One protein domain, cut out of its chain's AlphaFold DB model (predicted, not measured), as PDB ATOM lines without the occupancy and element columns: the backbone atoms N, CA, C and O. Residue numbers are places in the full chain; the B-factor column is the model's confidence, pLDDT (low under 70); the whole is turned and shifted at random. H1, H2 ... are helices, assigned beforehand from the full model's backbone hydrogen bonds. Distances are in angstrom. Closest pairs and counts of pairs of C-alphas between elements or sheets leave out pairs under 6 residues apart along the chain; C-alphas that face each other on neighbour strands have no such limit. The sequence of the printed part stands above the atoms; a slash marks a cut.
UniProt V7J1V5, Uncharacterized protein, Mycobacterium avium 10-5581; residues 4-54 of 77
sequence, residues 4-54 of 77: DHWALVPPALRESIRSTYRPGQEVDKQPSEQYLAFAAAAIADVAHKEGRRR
ATOM      1  N   ASP A   4     178.505 -13.490  -7.416       92.81
ATOM      2  CA  ASP A   4     177.133 -13.975  -7.620       92.81
ATOM      3  C   ASP A   4     176.669 -14.877  -6.474       92.81
ATOM      4  O   ASP A   4     175.594 -14.688  -5.906       92.81
ATOM      5  N   HIS A   5     177.515 -15.828  -6.069       93.56
ATOM      6  CA  HIS A   5     177.217 -16.717  -4.949       93.56
ATOM      7  C   HIS A   5     177.188 -15.970  -3.613       93.56
ATOM      8  O   HIS A   5     176.380 -16.298  -2.749       93.56
ATOM      9  N   TRP A   6     178.018 -14.937  -3.443       94.19
ATOM     10  CA  TRP A   6     177.991 -14.099  -2.245       94.19
ATOM     11  C   TRP A   6     176.671 -13.331  -2.095       94.19
ATOM     12  O   TRP A   6     176.158 -13.206  -0.982       94.19
ATOM     13  N   ALA A   7     176.070 -12.886  -3.202       94.06
ATOM     14  CA  ALA A   7     174.759 -12.239  -3.192       94.06
ATOM     15  C   ALA A   7     173.625 -13.180  -2.739       94.06
ATOM     16  O   ALA A   7     172.611 -12.714  -2.217       94.06
ATOM     17  N   LEU A   8     173.800 -14.499  -2.886       94.25
ATOM     18  CA  LEU A   8     172.833 -15.501  -2.424       94.25
ATOM     19  C   LEU A   8     172.910 -15.771  -0.920       94.25
ATOM     20  O   LEU A   8     171.949 -16.305  -0.358       94.25
ATOM     21  N   VAL A   9     174.014 -15.408  -0.263       95.94
ATOM     22  CA  VAL A   9     174.206 -15.652   1.170       95.94
ATOM     23  C   VAL A   9     173.263 -14.748   1.990       95.94
ATOM     24  O   VAL A   9     173.165 -13.541   1.729       95.94
ATOM     25  N   PRO A  10     172.564 -15.275   3.014       95.50
ATOM     26  CA  PRO A  10     171.702 -14.479   3.882       95.50
ATOM     27  C   PRO A  10     172.470 -13.337   4.569       95.50
ATOM     28  O   PRO A  10     173.629 -13.524   4.945       95.50
ATOM     29  N   PRO A  11     171.852 -12.158   4.767       96.06
ATOM     30  CA  PRO A  11     172.529 -10.997   5.351       96.06
ATOM     31  C   PRO A  11     173.052 -11.267   6.767       96.06
ATOM     32  O   PRO A  11     174.185 -10.908   7.062       96.06
ATOM     33  N   ALA A  12     172.285 -11.979   7.600       95.81
ATOM     34  CA  ALA A  12     172.719 -12.360   8.946       95.81
ATOM     35  C   ALA A  12     174.024 -13.174   8.925       95.81
ATOM     36  O   ALA A  12     174.930 -12.925   9.710       95.81
ATOM     37  N   LEU A  13     174.151 -14.100   7.971       95.88
ATOM     38  CA  LEU A  13     175.322 -14.962   7.860       95.88
ATOM     39  C   LEU A  13     176.543 -14.202   7.318       95.88
ATOM     40  O   LEU A  13     177.665 -14.427   7.767       95.88
ATOM     41  N   ARG A  14     176.326 -13.260   6.388       96.06
ATOM     42  CA  ARG A  14     177.373 -12.335   5.920       96.06
ATOM     43  C   ARG A  14     177.922 -11.491   7.069       96.06
ATOM     44  O   ARG A  14     179.134 -11.310   7.152       96.06
ATOM     45  N   GLU A  15     177.048 -11.028   7.957       97.19
ATOM     46  CA  GLU A  15     177.443 -10.261   9.136       97.19
ATOM     47  C   GLU A  15     178.235 -11.114  10.133       97.19
ATOM     48  O   GLU A  15     179.279 -10.679  10.609       97.19
ATOM     49  N   SER A  16     177.830 -12.366  10.379       96.94
ATOM     50  CA  SER A  16     178.596 -13.293  11.227       96.94
ATOM     51  C   SER A  16     180.006 -13.559  10.689       96.94
ATOM     52  O   SER A  16     180.974 -13.562  11.451       96.94
ATOM     53  N   ILE A  17     180.151 -13.726   9.369       95.81
ATOM     54  CA  ILE A  17     181.461 -13.888   8.718       95.81
ATOM     55  C   ILE A  17     182.300 -12.619   8.877       95.81
ATOM     56  O   ILE A  17     183.476 -12.705   9.218       95.81
ATOM     57  N   ARG A  18     181.710 -11.437   8.660       95.00
ATOM     58  CA  ARG A  18     182.407 -10.153   8.820       95.00
ATOM     59  C   ARG A  18     182.837  -9.910  10.269       95.00
ATOM     60  O   ARG A  18     183.943  -9.436  10.485       95.00
ATOM     61  N   SER A  19     181.991 -10.253  11.236       96.75
ATOM     62  CA  SER A  19     182.267 -10.098  12.669       96.75
ATOM     63  C   SER A  19     183.408 -11.002  13.150       96.75
ATOM     64  O   SER A  19     184.225 -10.601  13.973       96.75
ATOM     65  N   THR A  20     183.509 -12.211  12.592       96.06
ATOM     66  CA  THR A  20     184.563 -13.184  12.941       96.06
ATOM     67  C   THR A  20     185.823 -13.076  12.084       96.06
ATOM     68  O   THR A  20     186.809 -13.768  12.350       96.06
ATOM     69  N   TYR A  21     185.804 -12.226  11.057       94.94
ATOM     70  CA  TYR A  21     186.942 -11.986  10.182       94.94
ATOM     71  C   TYR A  21     188.028 -11.201  10.925       94.94
ATOM     72  O   TYR A  21     187.789 -10.114  11.456       94.94
ATOM     73  N   ARG A  22     189.253 -11.731  10.906       93.12
ATOM     74  CA  ARG A  22     190.442 -11.054  11.426       93.12
ATOM     75  C   ARG A  22     191.278 -10.493  10.265       93.12
ATOM     76  O   ARG A  22     191.649 -11.265   9.383       93.12
ATOM     77  N   PRO A  23     191.641  -9.197  10.267       93.25
ATOM     78  CA  PRO A  23     192.554  -8.643   9.270       93.25
ATOM     79  C   PRO A  23     193.880  -9.410   9.224       93.25
ATOM     80  O   PRO A  23     194.479  -9.672  10.268       93.25
ATOM     81  N   GLY A  24     194.336  -9.773   8.024       92.19
ATOM     82  CA  GLY A  24     195.563 -10.546   7.832       92.19
ATOM     83  C   GLY A  24     195.363 -12.060   7.876       92.19
ATOM     84  O   GLY A  24     196.308 -12.781   7.550       92.19
ATOM     85  N   GLN A  25     194.151 -12.554   8.182       94.25
ATOM     86  CA  GLN A  25     193.872 -13.996   8.190       94.25
ATOM     87  C   GLN A  25     194.050 -14.653   6.809       94.25
ATOM     88  O   GLN A  25     194.248 -15.864   6.691       94.25
ATOM     89  N   GLU A  26     193.967 -13.865   5.729       90.44
ATOM     90  CA  GLU A  26     194.239 -14.365   4.379       90.44
ATOM     91  C   GLU A  26     195.730 -14.565   4.094       90.44
ATOM     92  O   GLU A  26     196.057 -15.312   3.167       90.44
ATOM     93  N   VAL A  27     196.612 -13.929   4.866       93.62
ATOM     94  CA  VAL A  27     198.067 -14.005   4.700       93.62
ATOM     95  C   VAL A  27     198.640 -15.104   5.585       93.62
ATOM     96  O   VAL A  27     199.336 -15.982   5.082       93.62
ATOM     97  N   ASP A  28     198.312 -15.092   6.879       94.31
ATOM     98  CA  ASP A  28     198.830 -16.071   7.844       94.31
ATOM     99  C   ASP A  28     198.097 -17.423   7.791       94.31
ATOM    100  O   ASP A  28     198.602 -18.408   8.327       94.31
ATOM    101  N   LYS A  29     196.936 -17.480   7.115       93.31
ATOM    102  CA  LYS A  29     196.077 -18.668   6.974       93.31
ATOM    103  C   LYS A  29     195.626 -19.253   8.315       93.31
ATOM    104  O   LYS A  29     195.365 -20.451   8.395       93.31
ATOM    105  N   GLN A  30     195.476 -18.413   9.341       93.56
ATOM    106  CA  GLN A  30     194.994 -18.813  10.668       93.56
ATOM    107  C   GLN A  30     193.626 -18.183  10.983       93.56
ATOM    108  O   GLN A  30     193.522 -17.310  11.850       93.56
ATOM    109  N   PRO A  31     192.552 -18.582  10.271       93.81
ATOM    110  CA  PRO A  31     191.209 -18.137  10.604       93.81
ATOM    111  C   PRO A  31     190.749 -18.740  11.934       93.81
ATOM    112  O   PRO A  31     191.163 -19.832  12.326       93.81
ATOM    113  N   SER A  32     189.833 -18.046  12.606       94.81
ATOM    114  CA  SER A  32     189.161 -18.601  13.779       94.81
ATOM    115  C   SER A  32     188.265 -19.784  13.391       94.81
ATOM    116  O   SER A  32     187.719 -19.844  12.287       94.81
ATOM    117  N   GLU A  33     188.056 -20.713  14.323       95.56
ATOM    118  CA  GLU A  33     187.133 -21.837  14.121       95.56
ATOM    119  C   GLU A  33     185.705 -21.353  13.818       95.56
ATOM    120  O   GLU A  33     185.024 -21.891  12.945       95.56
ATOM    121  N   GLN A  34     185.278 -20.265  14.467       96.00
ATOM    122  CA  GLN A  34     183.975 -19.646  14.220       96.00
ATOM    123  C   GLN A  34     183.853 -19.131  12.782       96.00
ATOM    124  O   GLN A  34     182.843 -19.381  12.124       96.00
ATOM    125  N   TYR A  35     184.891 -18.465  12.261       96.06
ATOM    126  CA  TYR A  35     184.912 -18.013  10.871       96.06
ATOM    127  C   TYR A  35     184.770 -19.193   9.902       96.06
ATOM    128  O   TYR A  35     183.988 -19.124   8.952       96.06
ATOM    129  N   LEU A  36     185.476 -20.299  10.161       95.81
ATOM    130  CA  LEU A  36     185.377 -21.515   9.350       95.81
ATOM    131  C   LEU A  36     183.970 -22.119   9.391       95.81
ATOM    132  O   LEU A  36     183.437 -22.480   8.341       95.81
ATOM    133  N   ALA A  37     183.344 -22.175  10.568       97.50
ATOM    134  CA  ALA A  37     181.979 -22.669  10.723       97.50
ATOM    135  C   ALA A  37     180.971 -21.818   9.931       97.50
ATOM    136  O   ALA A  37     180.154 -22.357   9.180       97.50
ATOM    137  N   PHE A  38     181.060 -20.486  10.021       97.38
ATOM    138  CA  PHE A  38     180.185 -19.593   9.259       97.38
ATOM    139  C   PHE A  38     180.451 -19.653   7.750       97.38
ATOM    140  O   PHE A  38     179.505 -19.652   6.958       97.38
ATOM    141  N   ALA A  39     181.714 -19.763   7.333       95.75
ATOM    142  CA  ALA A  39     182.070 -19.938   5.928       95.75
ATOM    143  C   ALA A  39     181.516 -21.259   5.363       95.75
ATOM    144  O   ALA A  39     180.951 -21.267   4.267       95.75
ATOM    145  N   ALA A  40     181.611 -22.357   6.118       96.62
ATOM    146  CA  ALA A  40     181.036 -23.646   5.742       96.62
ATOM    147  C   ALA A  40     179.506 -23.574   5.630       96.62
ATOM    148  O   ALA A  40     178.938 -24.036   4.638       96.62
ATOM    149  N   ALA A  41     178.840 -22.922   6.589       96.81
ATOM    150  CA  ALA A  41     177.398 -22.695   6.542       96.81
ATOM    151  C   ALA A  41     176.976 -21.871   5.310       96.81
ATOM    152  O   ALA A  41     175.969 -22.186   4.675       96.81
ATOM    153  N   ALA A  42     177.767 -20.866   4.915       96.88
ATOM    154  CA  ALA A  42     177.498 -20.061   3.721       96.88
ATOM    155  C   ALA A  42     177.563 -20.899   2.445       96.88
ATOM    156  O   ALA A  42     176.701 -20.784   1.575       96.88
ATOM    157  N   ILE A  43     178.583 -21.752   2.339       96.12
ATOM    158  CA  ILE A  43     178.760 -22.649   1.196       96.12
ATOM    159  C   ILE A  43     177.596 -23.641   1.124       96.12
ATOM    160  O   ILE A  43     177.032 -23.831   0.048       96.12
ATOM    161  N   ALA A  44     177.202 -24.231   2.256       95.81
ATOM    162  CA  ALA A  44     176.090 -25.172   2.321       95.81
ATOM    163  C   ALA A  44     174.752 -24.526   1.915       95.81
ATOM    164  O   ALA A  44     174.011 -25.100   1.116       95.81
ATOM    165  N   ASP A  45     174.455 -23.316   2.403       95.31
ATOM    166  CA  ASP A  45     173.221 -22.600   2.050       95.31
ATOM    167  C   ASP A  45     173.173 -22.237   0.557       95.31
ATOM    168  O   ASP A  45     172.150 -22.437  -0.106       95.31
ATOM    169  N   VAL A  46     174.291 -21.766  -0.006       95.19
ATOM    170  CA  VAL A  46     174.385 -21.483  -1.445       95.19
ATOM    171  C   VAL A  46     174.220 -22.761  -2.262       95.19
ATOM    172  O   VAL A  46     173.431 -22.772  -3.205       95.19
ATOM    173  N   ALA A  47     174.891 -23.852  -1.884       93.88
ATOM    174  CA  ALA A  47     174.760 -25.139  -2.560       93.88
ATOM    175  C   ALA A  47     173.307 -25.645  -2.546       93.88
ATOM    176  O   ALA A  47     172.804 -26.112  -3.568       93.88
ATOM    177  N   HIS A  48     172.601 -25.482  -1.423       91.88
ATOM    178  CA  HIS A  48     171.178 -25.811  -1.314       91.88
ATOM    179  C   HIS A  48     170.306 -24.953  -2.240       91.88
ATOM    180  O   HIS A  48     169.422 -25.462  -2.933       91.88
ATOM    181  N   LYS A  49     170.555 -23.640  -2.303       91.69
ATOM    182  CA  LYS A  49     169.823 -22.722  -3.194       91.69
ATOM    183  C   LYS A  49     170.063 -23.037  -4.667       91.69
ATOM    184  O   LYS A  49     169.101 -23.090  -5.433       91.69
ATOM    185  N   GLU A  50     171.307 -23.295  -5.047       91.56
ATOM    186  CA  GLU A  50     171.678 -23.663  -6.413       91.56
ATOM    187  C   GLU A  50     171.097 -25.027  -6.808       91.56
ATOM    188  O   GLU A  50     170.522 -25.166  -7.888       91.56
ATOM    189  N   GLY A  51     171.124 -26.008  -5.900       88.38
ATOM    190  CA  GLY A  51     170.471 -27.304  -6.099       88.38
ATOM    191  C   GLY A  51     168.964 -27.183  -6.345       88.38
ATOM    192  O   GLY A  51     168.423 -27.898  -7.183       88.38
ATOM    193  N   ARG A  52     168.284 -26.238  -5.683       83.75
ATOM    194  CA  ARG A  52     166.855 -25.960  -5.930       83.75
ATOM    195  C   ARG A  52     166.596 -25.180  -7.218       83.75
ATOM    196  O   ARG A  52     165.557 -25.378  -7.843       83.75
ATOM    197  N   ARG A  53     167.509 -24.291  -7.616       82.06
ATOM    198  CA  ARG A  53     167.419 -23.533  -8.879       82.06
ATOM    199  C   ARG A  53     167.588 -24.427 -10.088       82.06
ATOM    200  O   ARG A  53     166.882 -24.270 -11.085       82.06
ATOM    201  N   ARG A  54     168.503 -25.387  -9.989       77.00
ATOM    202  CA  ARG A  54     168.681 -26.432 -10.982       77.00
ATOM    203  C   ARG A  54     167.495 -27.381 -10.858       77.00
ATOM    204  O   ARG A  54     167.588 -28.405 -10.190       77.00
TER     205      ARG A  54
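This is residues 4 to 54 of the 77 residues of an uncharacterized protein of Mycobacterium avium 10-5581 (UniProt V7J1V5). The picture is one long helix, H4, with a shorter helix, H2, packed side by side on the first half of it and running the opposite way, and a short helix, H1, just before H2. Between H2 and H4 the chain loops out beyond the start of H4, and residues 24 to 29, of which 25 to 28 belong to the small helix H3, stick out there. The printed part has 51 residues with four named helices in the order H1, H2, H3, H4 and no named strand; its class is all helix. It is only just loose, close to compact, with a radius of gyration of the C-alphas of 12.0 A, and the C-alphas span 37 by 18 by 18 A.

Begin at residues 4 to 8, which are H1. Next look at H2, residues 11 to 20: it is apart from H1, but only just, with the closest C-alphas 8.4 A apart. Go on to H3, residues 25 to 28, which touches no helix and stands free. Then take H4, residues 33 to 53, which with its residues 34 to 42 alone touches H2; the closest C-alphas, those of Thr 20 and Tyr 35, are 5.3 A apart. H2 and H4 stand at a shallow tilt of 24 degrees and run opposite ways. Farther along, H4 with its residues 46 to 49 alone only just touches H1, with 3 pairs of C-alphas within 8 A; the closest C-alphas, those of Leu 8 and Val 46, are 6.3 A apart. In the backbones of H2 and H4 every O i to N i+4 pair is within hydrogen-bond range, in H1 0 of 1 is, beside 2 of 2 O i to N i+3 pairs, and H3 is too short for an O i to N i+4 pair.

Find C-alpha 4 at (177.133, -13.975, -7.620); from there H1 runs 6.9 A to C-alpha 8. H2 begins at C-alpha 11, at (172.529, -10.997, 5.351), and covers 14.4 A to C-alpha 20. H3 covers 5.4 A from Gln 25 to Asp 28. H4 runs 30.3 A from C-alpha 33, at (187.133, -21.837, 14.121), to C-alpha 53, at (167.419, -23.533, -8.879).

Look at Asp 28 and Arg 54 for the two C-alphas farthest apart, 37.0 A. The first and last printed C-alphas, those of Asp 4 and Arg 54, are 15.4 A apart. The printed part has no cut, and the links H1 to H2, H2 to H3 and H3 to H4 are tight. The mean pLDDT of the printed part of this model is 93.9, and no printed residue is under 70.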